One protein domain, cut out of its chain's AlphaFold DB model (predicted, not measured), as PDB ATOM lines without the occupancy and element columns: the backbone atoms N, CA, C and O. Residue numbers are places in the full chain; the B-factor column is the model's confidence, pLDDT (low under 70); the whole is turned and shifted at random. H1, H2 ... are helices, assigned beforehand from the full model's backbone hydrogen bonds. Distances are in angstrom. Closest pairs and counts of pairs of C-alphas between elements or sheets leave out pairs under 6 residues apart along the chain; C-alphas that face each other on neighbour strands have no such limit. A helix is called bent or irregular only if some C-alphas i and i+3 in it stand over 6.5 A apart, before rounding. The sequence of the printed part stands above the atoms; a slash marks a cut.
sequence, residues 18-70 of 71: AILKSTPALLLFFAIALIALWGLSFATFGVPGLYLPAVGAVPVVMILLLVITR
ATOM      1  N   ALA A  18     165.531 173.168 232.911       78.19
ATOM      2  CA  ALA A  18     166.473 172.073 233.137       78.19
ATOM      3  C   ALA A  18     166.520 171.098 231.951       78.19
ATOM      4  O   ALA A  18     167.586 170.566 231.644       78.19
ATOM      5  N   ILE A  19     165.395 170.899 231.253       76.62
ATOM      6  CA  ILE A  19     165.342 170.081 230.032       76.62
ATOM      7  C   ILE A  19     166.122 170.772 228.916       76.62
ATOM      8  O   ILE A  19     166.977 170.143 228.303       76.62
ATOM      9  N   LEU A  20     165.896 172.068 228.694       79.12
ATOM     10  CA  LEU A  20     166.573 172.832 227.637       79.12
ATOM     11  C   LEU A  20     168.095 172.886 227.820       79.12
ATOM     12  O   LEU A  20     168.834 172.897 226.841       79.12
ATOM     13  N   LYS A  21     168.574 172.869 229.070       80.94
ATOM     14  CA  LYS A  21     170.009 172.842 229.383       80.94
ATOM     15  C   LYS A  21     170.646 171.455 229.206       80.94
ATOM     16  O   LYS A  21     171.861 171.317 229.327       80.94
ATOM     17  N   SER A  22     169.851 170.419 228.948       82.94
ATOM     18  CA  SER A  22     170.360 169.062 228.776       82.94
ATOM     19  C   SER A  22     170.905 168.843 227.359       82.94
ATOM     20  O   SER A  22     170.268 169.192 226.364       82.94
ATOM     21  N   THR A  23     172.072 168.201 227.259       88.88
ATOM     22  CA  THR A  23     172.672 167.769 225.986       88.88
ATOM     23  C   THR A  23     171.693 167.032 225.061       88.88
ATOM     24  O   THR A  23     171.638 167.387 223.885       88.88
ATOM     25  N   PRO A  24     170.887 166.048 225.525       88.62
ATOM     26  CA  PRO A  24     169.956 165.356 224.633       88.62
ATOM     27  C   PRO A  24     168.858 166.273 224.080       88.62
ATOM     28  O   PRO A  24     168.484 166.123 222.921       88.62
ATOM     29  N   ALA A  25     168.360 167.240 224.860       88.31
ATOM     30  CA  ALA A  25     167.362 168.185 224.362       88.31
ATOM     31  C   ALA A  25     167.938 169.111 223.285       88.31
ATOM     32  O   ALA A  25     167.271 169.364 222.284       88.31
ATOM     33  N   LEU A  26     169.186 169.563 223.452       90.50
ATOM     34  CA  LEU A  26     169.883 170.347 222.433       90.50
ATOM     35  C   LEU A  26     170.091 169.543 221.148       90.50
ATOM     36  O   LEU A  26     169.787 170.041 220.069       90.50
ATOM     37  N   LEU A  27     170.549 168.291 221.250       93.50
ATOM     38  CA  LEU A  27     170.730 167.417 220.086       93.50
ATOM     39  C   LEU A  27     169.424 167.226 219.309       93.50
ATOM     40  O   LEU A  27     169.415 167.356 218.086       93.50
ATOM     41  N   LEU A  28     168.318 166.967 220.012       93.69
ATOM     42  CA  LEU A  28     166.999 166.838 219.394       93.69
ATOM     43  C   LEU A  28     166.543 168.147 218.745       93.69
ATOM     44  O   LEU A  28     166.046 168.125 217.621       93.69
ATOM     45  N   PHE A  29     166.741 169.281 219.419       93.25
ATOM     46  CA  PHE A  29     166.418 170.592 218.865       93.25
ATOM     47  C   PHE A  29     167.180 170.853 217.561       93.25
ATOM     48  O   PHE A  29     166.560 171.180 216.551       93.25
ATOM     49  N   PHE A  30     168.500 170.645 217.548       95.12
ATOM     50  CA  PHE A  30     169.317 170.821 216.346       95.12
ATOM     51  C   PHE A  30     168.926 169.854 215.229       95.12
ATOM     52  O   PHE A  30     168.837 170.275 214.079       95.12
ATOM     53  N   ALA A  31     168.651 168.586 215.548       95.62
ATOM     54  CA  ALA A  31     168.227 167.602 214.555       95.62
ATOM     55  C   ALA A  31     166.916 168.018 213.868       95.62
ATOM     56  O   ALA A  31     166.830 168.017 212.641       95.62
ATOM     57  N   ILE A  32     165.912 168.430 214.648       96.88
ATOM     58  CA  ILE A  32     164.619 168.882 214.116       96.88
ATOM     59  C   ILE A  32     164.787 170.180 213.321       96.88
ATOM     60  O   ILE A  32     164.252 170.292 212.220       96.88
ATOM     61  N   ALA A  33     165.552 171.140 213.845       96.31
ATOM     62  CA  ALA A  33     165.817 172.402 213.162       96.31
ATOM     63  C   ALA A  33     166.497 172.177 211.803       96.31
ATOM     64  O   ALA A  33     166.095 172.787 210.817       96.31
ATOM     65  N   LEU A  34     167.471 171.264 211.726       94.94
ATOM     66  CA  LEU A  34     168.167 170.925 210.484       94.94
ATOM     67  C   LEU A  34     167.208 170.335 209.438       94.94
ATOM     68  O   LEU A  34     167.227 170.752 208.281       94.94
ATOM     69  N   ILE A  35     166.341 169.403 209.848       95.19
ATOM     70  CA  ILE A  35     165.340 168.785 208.965       95.19
ATOM     71  C   ILE A  35     164.329 169.829 208.480       95.19
ATOM     72  O   ILE A  35     164.000 169.861 207.296       95.19
ATOM     73  N   ALA A  36     163.862 170.707 209.371       95.69
ATOM     74  CA  ALA A  36     162.926 171.770 209.022       95.69
ATOM     75  C   ALA A  36     163.542 172.772 208.035       95.69
ATOM     76  O   ALA A  36     162.902 173.144 207.054       95.69
ATOM     77  N   LEU A  37     164.798 173.171 208.255       94.62
ATOM     78  CA  LEU A  37     165.503 174.103 207.379       94.62
ATOM     79  C   LEU A  37     165.780 173.490 206.000       94.62
ATOM     80  O   LEU A  37     165.634 174.161 204.979       94.62
ATOM     81  N   TRP A  38     166.114 172.198 205.956       94.19
ATOM     82  CA  TRP A  38     166.235 171.454 204.705       94.19
ATOM     83  C   TRP A  38     164.899 171.368 203.959       94.19
ATOM     84  O   TRP A  38     164.840 171.668 202.766       94.19
ATOM     85  N   GLY A  39     163.811 171.046 204.666       93.12
ATOM     86  CA  GLY A  39     162.462 171.045 204.101       93.12
ATOM     87  C   GLY A  39     162.051 172.416 203.556       93.12
ATOM     88  O   GLY A  39     161.465 172.500 202.480       93.12
ATOM     89  N   LEU A  40     162.420 173.502 204.241       94.62
ATOM     90  CA  LEU A  40     162.162 174.871 203.789       94.62
ATOM     91  C   LEU A  40     162.974 175.230 202.537       94.62
ATOM     92  O   LEU A  40     162.450 175.880 201.632       94.62
ATOM     93  N   SER A  41     164.219 174.759 202.437       93.00
ATOM     94  CA  SER A  41     165.017 174.881 201.212       93.00
ATOM     95  C   SER A  41     164.363 174.154 200.033       93.00
ATOM     96  O   SER A  41     164.228 174.728 198.953       93.00
ATOM     97  N   PHE A  42     163.873 172.929 200.246       94.25
ATOM     98  CA  PHE A  42     163.106 172.203 199.235       94.25
ATOM     99  C   PHE A  42     161.821 172.944 198.840       94.25
ATOM    100  O   PHE A  42     161.524 173.055 197.656       94.25
ATOM    101  N   ALA A  43     161.082 173.513 199.795       93.69
ATOM    102  CA  ALA A  43     159.872 174.280 199.493       93.69
ATOM    103  C   ALA A  43     160.160 175.578 198.712       93.69
ATOM    104  O   ALA A  43     159.345 175.993 197.895       93.69
ATOM    105  N   THR A  44     161.315 176.207 198.948       93.88
ATOM    106  CA  THR A  44     161.684 177.493 198.329       93.88
ATOM    107  C   THR A  44     162.290 177.314 196.938       93.88
ATOM    108  O   THR A  44     161.962 178.056 196.018       93.88
ATOM    109  N   PHE A  45     163.181 176.334 196.777       91.44
ATOM    110  CA  PHE A  45     163.958 176.140 195.550       91.44
ATOM    111  C   PHE A  45     163.518 174.909 194.745       91.44
ATOM    112  O   PHE A  45     163.934 174.744 193.602       91.44
ATOM    113  N   GLY A  46     162.670 174.043 195.303       91.50
ATOM    114  CA  GLY A  46     162.212 172.807 194.674       91.50
ATOM    115  C   GLY A  46     163.270 171.702 194.704       91.50
ATOM    116  O   GLY A  46     164.008 171.531 195.678       91.50
ATOM    117  N   VAL A  47     163.365 170.960 193.597       91.62
ATOM    118  CA  VAL A  47     164.320 169.858 193.388       91.62
ATOM    119  C   VAL A  47     165.773 170.209 193.765       91.62
ATOM    120  O   VAL A  47     166.384 169.400 194.461       91.62
ATOM    121  N   PRO A  48     166.344 171.385 193.417       87.12
ATOM    122  CA  PRO A  48     167.707 171.719 193.839       87.12
ATOM    123  C   PRO A  48     167.900 171.766 195.363       87.12
ATOM    124  O   PRO A  48     168.971 171.401 195.845       87.12
ATOM    125  N   GLY A  49     166.871 172.123 196.142       89.44
ATOM    126  CA  GLY A  49     166.927 172.083 197.608       89.44
ATOM    127  C   GLY A  49     167.016 170.659 198.172       89.44
ATOM    128  O   GLY A  49     167.645 170.436 199.209       89.44
ATOM    129  N   LEU A  50     166.471 169.668 197.452       91.69
ATOM    130  CA  LEU A  50     166.558 168.253 197.827       91.69
ATOM    131  C   LEU A  50     168.003 167.734 197.782       91.69
ATOM    132  O   LEU A  50     168.357 166.848 198.556       91.69
ATOM    133  N   TYR A  51     168.852 168.306 196.923       92.50
ATOM    134  CA  TYR A  51     170.244 167.882 196.767       92.50
ATOM    135  C   TYR A  51     171.189 168.411 197.854       92.50
ATOM    136  O   TYR A  51     172.329 167.960 197.907       92.50
ATOM    137  N   LEU A  52     170.759 169.309 198.749       91.31
ATOM    138  CA  LEU A  52     171.639 169.879 199.784       91.31
ATOM    139  C   LEU A  52     172.377 168.832 200.647       91.31
ATOM    140  O   LEU A  52     173.594 168.967 200.803       91.31
ATOM    141  N   PRO A  53     171.726 167.767 201.166       89.69
ATOM    142  CA  PRO A  53     172.423 166.727 201.920       89.69
ATOM    143  C   PRO A  53     173.432 165.965 201.054       89.69
ATOM    144  O   PRO A  53     174.515 165.624 201.525       89.69
ATOM    145  N   ALA A  54     173.106 165.737 199.776       92.56
ATOM    146  CA  ALA A  54     173.989 165.048 198.840       92.56
ATOM    147  C   ALA A  54     175.236 165.887 198.531       92.56
ATOM    148  O   ALA A  54     176.347 165.378 198.637       92.56
ATOM    149  N   VAL A  55     175.068 167.180 198.232       92.56
ATOM    150  CA  VAL A  55     176.177 168.108 197.947       92.56
ATOM    151  C   VAL A  55     177.099 168.257 199.159       92.56
ATOM    152  O   VAL A  55     178.317 168.237 198.999       92.56
ATOM    153  N   GLY A  56     176.547 168.326 200.376       91.00
ATOM    154  CA  GLY A  56     177.345 168.352 201.606       91.00
ATOM    155  C   GLY A  56     178.163 167.075 201.841       91.00
ATOM    156  O   GLY A  56     179.258 167.141 202.396       91.00
ATOM    157  N   ALA A  57     177.673 165.919 201.383       93.44
ATOM    158  CA  ALA A  57     178.364 164.637 201.520       93.44
ATOM    159  C   ALA A  57     179.481 164.417 200.480       93.44
ATOM    160  O   ALA A  57     180.400 163.642 200.743       93.44
ATOM    161  N   VAL A  58     179.458 165.105 199.330       95.94
ATOM    162  CA  VAL A  58     180.484 164.974 198.273       95.94
ATOM    163  C   VAL A  58     181.920 165.138 198.797       95.94
ATOM    164  O   VAL A  58     182.723 164.229 198.573       95.94
ATOM    165  N   PRO A  59     182.290 166.221 199.515       95.81
ATOM    166  CA  PRO A  59     183.651 166.370 200.031       95.81
ATOM    167  C   PRO A  59     184.015 165.292 201.058       95.81
ATOM    168  O   PRO A  59     185.169 164.874 201.105       95.81
ATOM    169  N   VAL A  60     183.050 164.792 201.838       96.31
ATOM    170  CA  VAL A  60     183.274 163.699 202.800       96.31
ATOM    171  C   VAL A  60     183.668 162.420 202.070       96.31
ATOM    172  O   VAL A  60     184.666 161.793 202.421       96.31
ATOM    173  N   VAL A  61     182.926 162.061 201.018       96.56
ATOM    174  CA  VAL A  61     183.243 160.900 200.178       96.56
ATOM    175  C   VAL A  61     184.580 161.102 199.470       96.56
ATOM    176  O   VAL A  61     185.388 160.184 199.433       96.56
ATOM    177  N   MET A  62     184.865 162.305 198.968       96.81
ATOM    178  CA  MET A  62     186.143 162.593 198.318       96.81
ATOM    179  C   MET A  62     187.329 162.412 199.274       96.81
ATOM    180  O   MET A  62     188.301 161.748 198.925       96.81
ATOM    181  N   ILE A  63     187.237 162.931 200.502       97.06
ATOM    182  CA  ILE A  63     188.260 162.728 201.537       97.06
ATOM    183  C   ILE A  63     188.393 161.242 201.872       97.06
ATOM    184  O   ILE A  63     189.511 160.737 201.945       97.06
ATOM    185  N   LEU A  64     187.277 160.528 202.035       96.81
ATOM    186  CA  LEU A  64     187.282 159.092 202.302       96.81
ATOM    187  C   LEU A  64     188.022 158.320 201.199       96.81
ATOM    188  O   LEU A  64     188.889 157.507 201.511       96.81
ATOM    189  N   LEU A  65     187.740 158.621 199.928       96.56
ATOM    190  CA  LEU A  65     188.415 158.021 198.774       96.56
ATOM    191  C   LEU A  65     189.922 158.312 198.771       96.56
ATOM    192  O   LEU A  65     190.726 157.418 198.515       96.56
ATOM    193  N   LEU A  66     190.325 159.540 199.100       96.56
ATOM    194  CA  LEU A  66     191.740 159.899 199.208       96.56
ATOM    195  C   LEU A  66     192.434 159.135 200.340       96.56
ATOM    196  O   LEU A  66     193.555 158.669 200.160       96.56
ATOM    197  N   VAL A  67     191.774 158.978 201.491       96.94
ATOM    198  CA  VAL A  67     192.314 158.236 202.639       96.94
ATOM    199  C   VAL A  67     192.514 156.761 202.298       96.94
ATOM    200  O   VAL A  67     193.578 156.230 202.591       96.94
ATOM    201  N   ILE A  68     191.552 156.107 201.639       96.00
ATOM    202  CA  ILE A  68     191.699 154.686 201.267       96.00
ATOM    203  C   ILE A  68     192.707 154.469 200.131       96.00
ATOM    204  O   ILE A  68     193.296 153.402 200.033       96.00
ATOM    205  N   THR A  69     192.931 155.475 199.278       96.38
ATOM    206  CA  THR A  69     193.897 155.388 198.167       96.38
ATOM    207  C   THR A  69     195.337 155.636 198.636       96.38
ATOM    208  O   THR A  69     196.279 155.430 197.874       96.38
ATOM    209  N   ARG A  70     195.545 156.066 199.891       89.31
ATOM    210  CA  ARG A  70     196.882 156.373 200.433       89.31
ATOM    211  C   ARG A  70     197.769 155.155 200.721       89.31
ATOM    212  O   ARG A  70     198.944 155.390 200.989       89.31
TER     213      ARG A  70
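AT A GLANCE: This is residues 18 to 70 of the 71 residues of an uncharacterized protein of Actibacterium atlanticum (UniProt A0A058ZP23). Two long helices, H1 and H3, make an open V, with the short helix H2 folded back beside the last turns of H1 at the corner. The arms of the V spread apart, and much of both stands free, for instance residues 23 to 28 of H1 and 54 to 69 of H3. The printed part has 53 residues with three named helices, in the order H1, H2, H3, and no named strand; the class is all helix. The whole is extended, with a radius of gyration of the C-alphas of 15.9 A, and only just flat, spanning 47 by 31 by 7 A.

IN THESE COORDINATES: H1, the longest helix, is residues 23 to 45, 32.7 A from first to last C-alpha, beginning at C-alpha 23 (172.672, 167.769, 225.986). H3 is residues 52 to 69, 26.6 A long, ending at C-alpha 69 (193.897, 155.388, 198.167). It has a kink of 26 degrees near residue 60 and is irregular, but only just: C-alphas 56 and 59 are 6.8 A apart. H2 is residues 47 to 50, 5.2 A long.

HOW THE PARTS SIT: H1 touches H2 with residues 38 to 43 alone; the closest C-alphas, of Phe 42 and Gly 49, are 4.2 A apart. H1 and H3 are close but not clearly touching, with the closest C-alphas, of Trp 38 and Leu 52, 7.5 A apart. They run opposite ways at a steep tilt of 67 degrees, only just short of about perpendicular. H2 and H3 meet only through their link. In H1 every O i to N i+4 pair is within hydrogen-bond range, in H3 12 of 14 are, and H2 is too short for such a pair.

THE WHOLE: The two C-alphas farthest apart, of Ala 18 and Thr 69, are 47.5 A apart. The printed part has no cut, and the links H1 to H2 and H2 to H3 are tight. The mean pLDDT of the printed part is 92.2, and no printed residue is under 70.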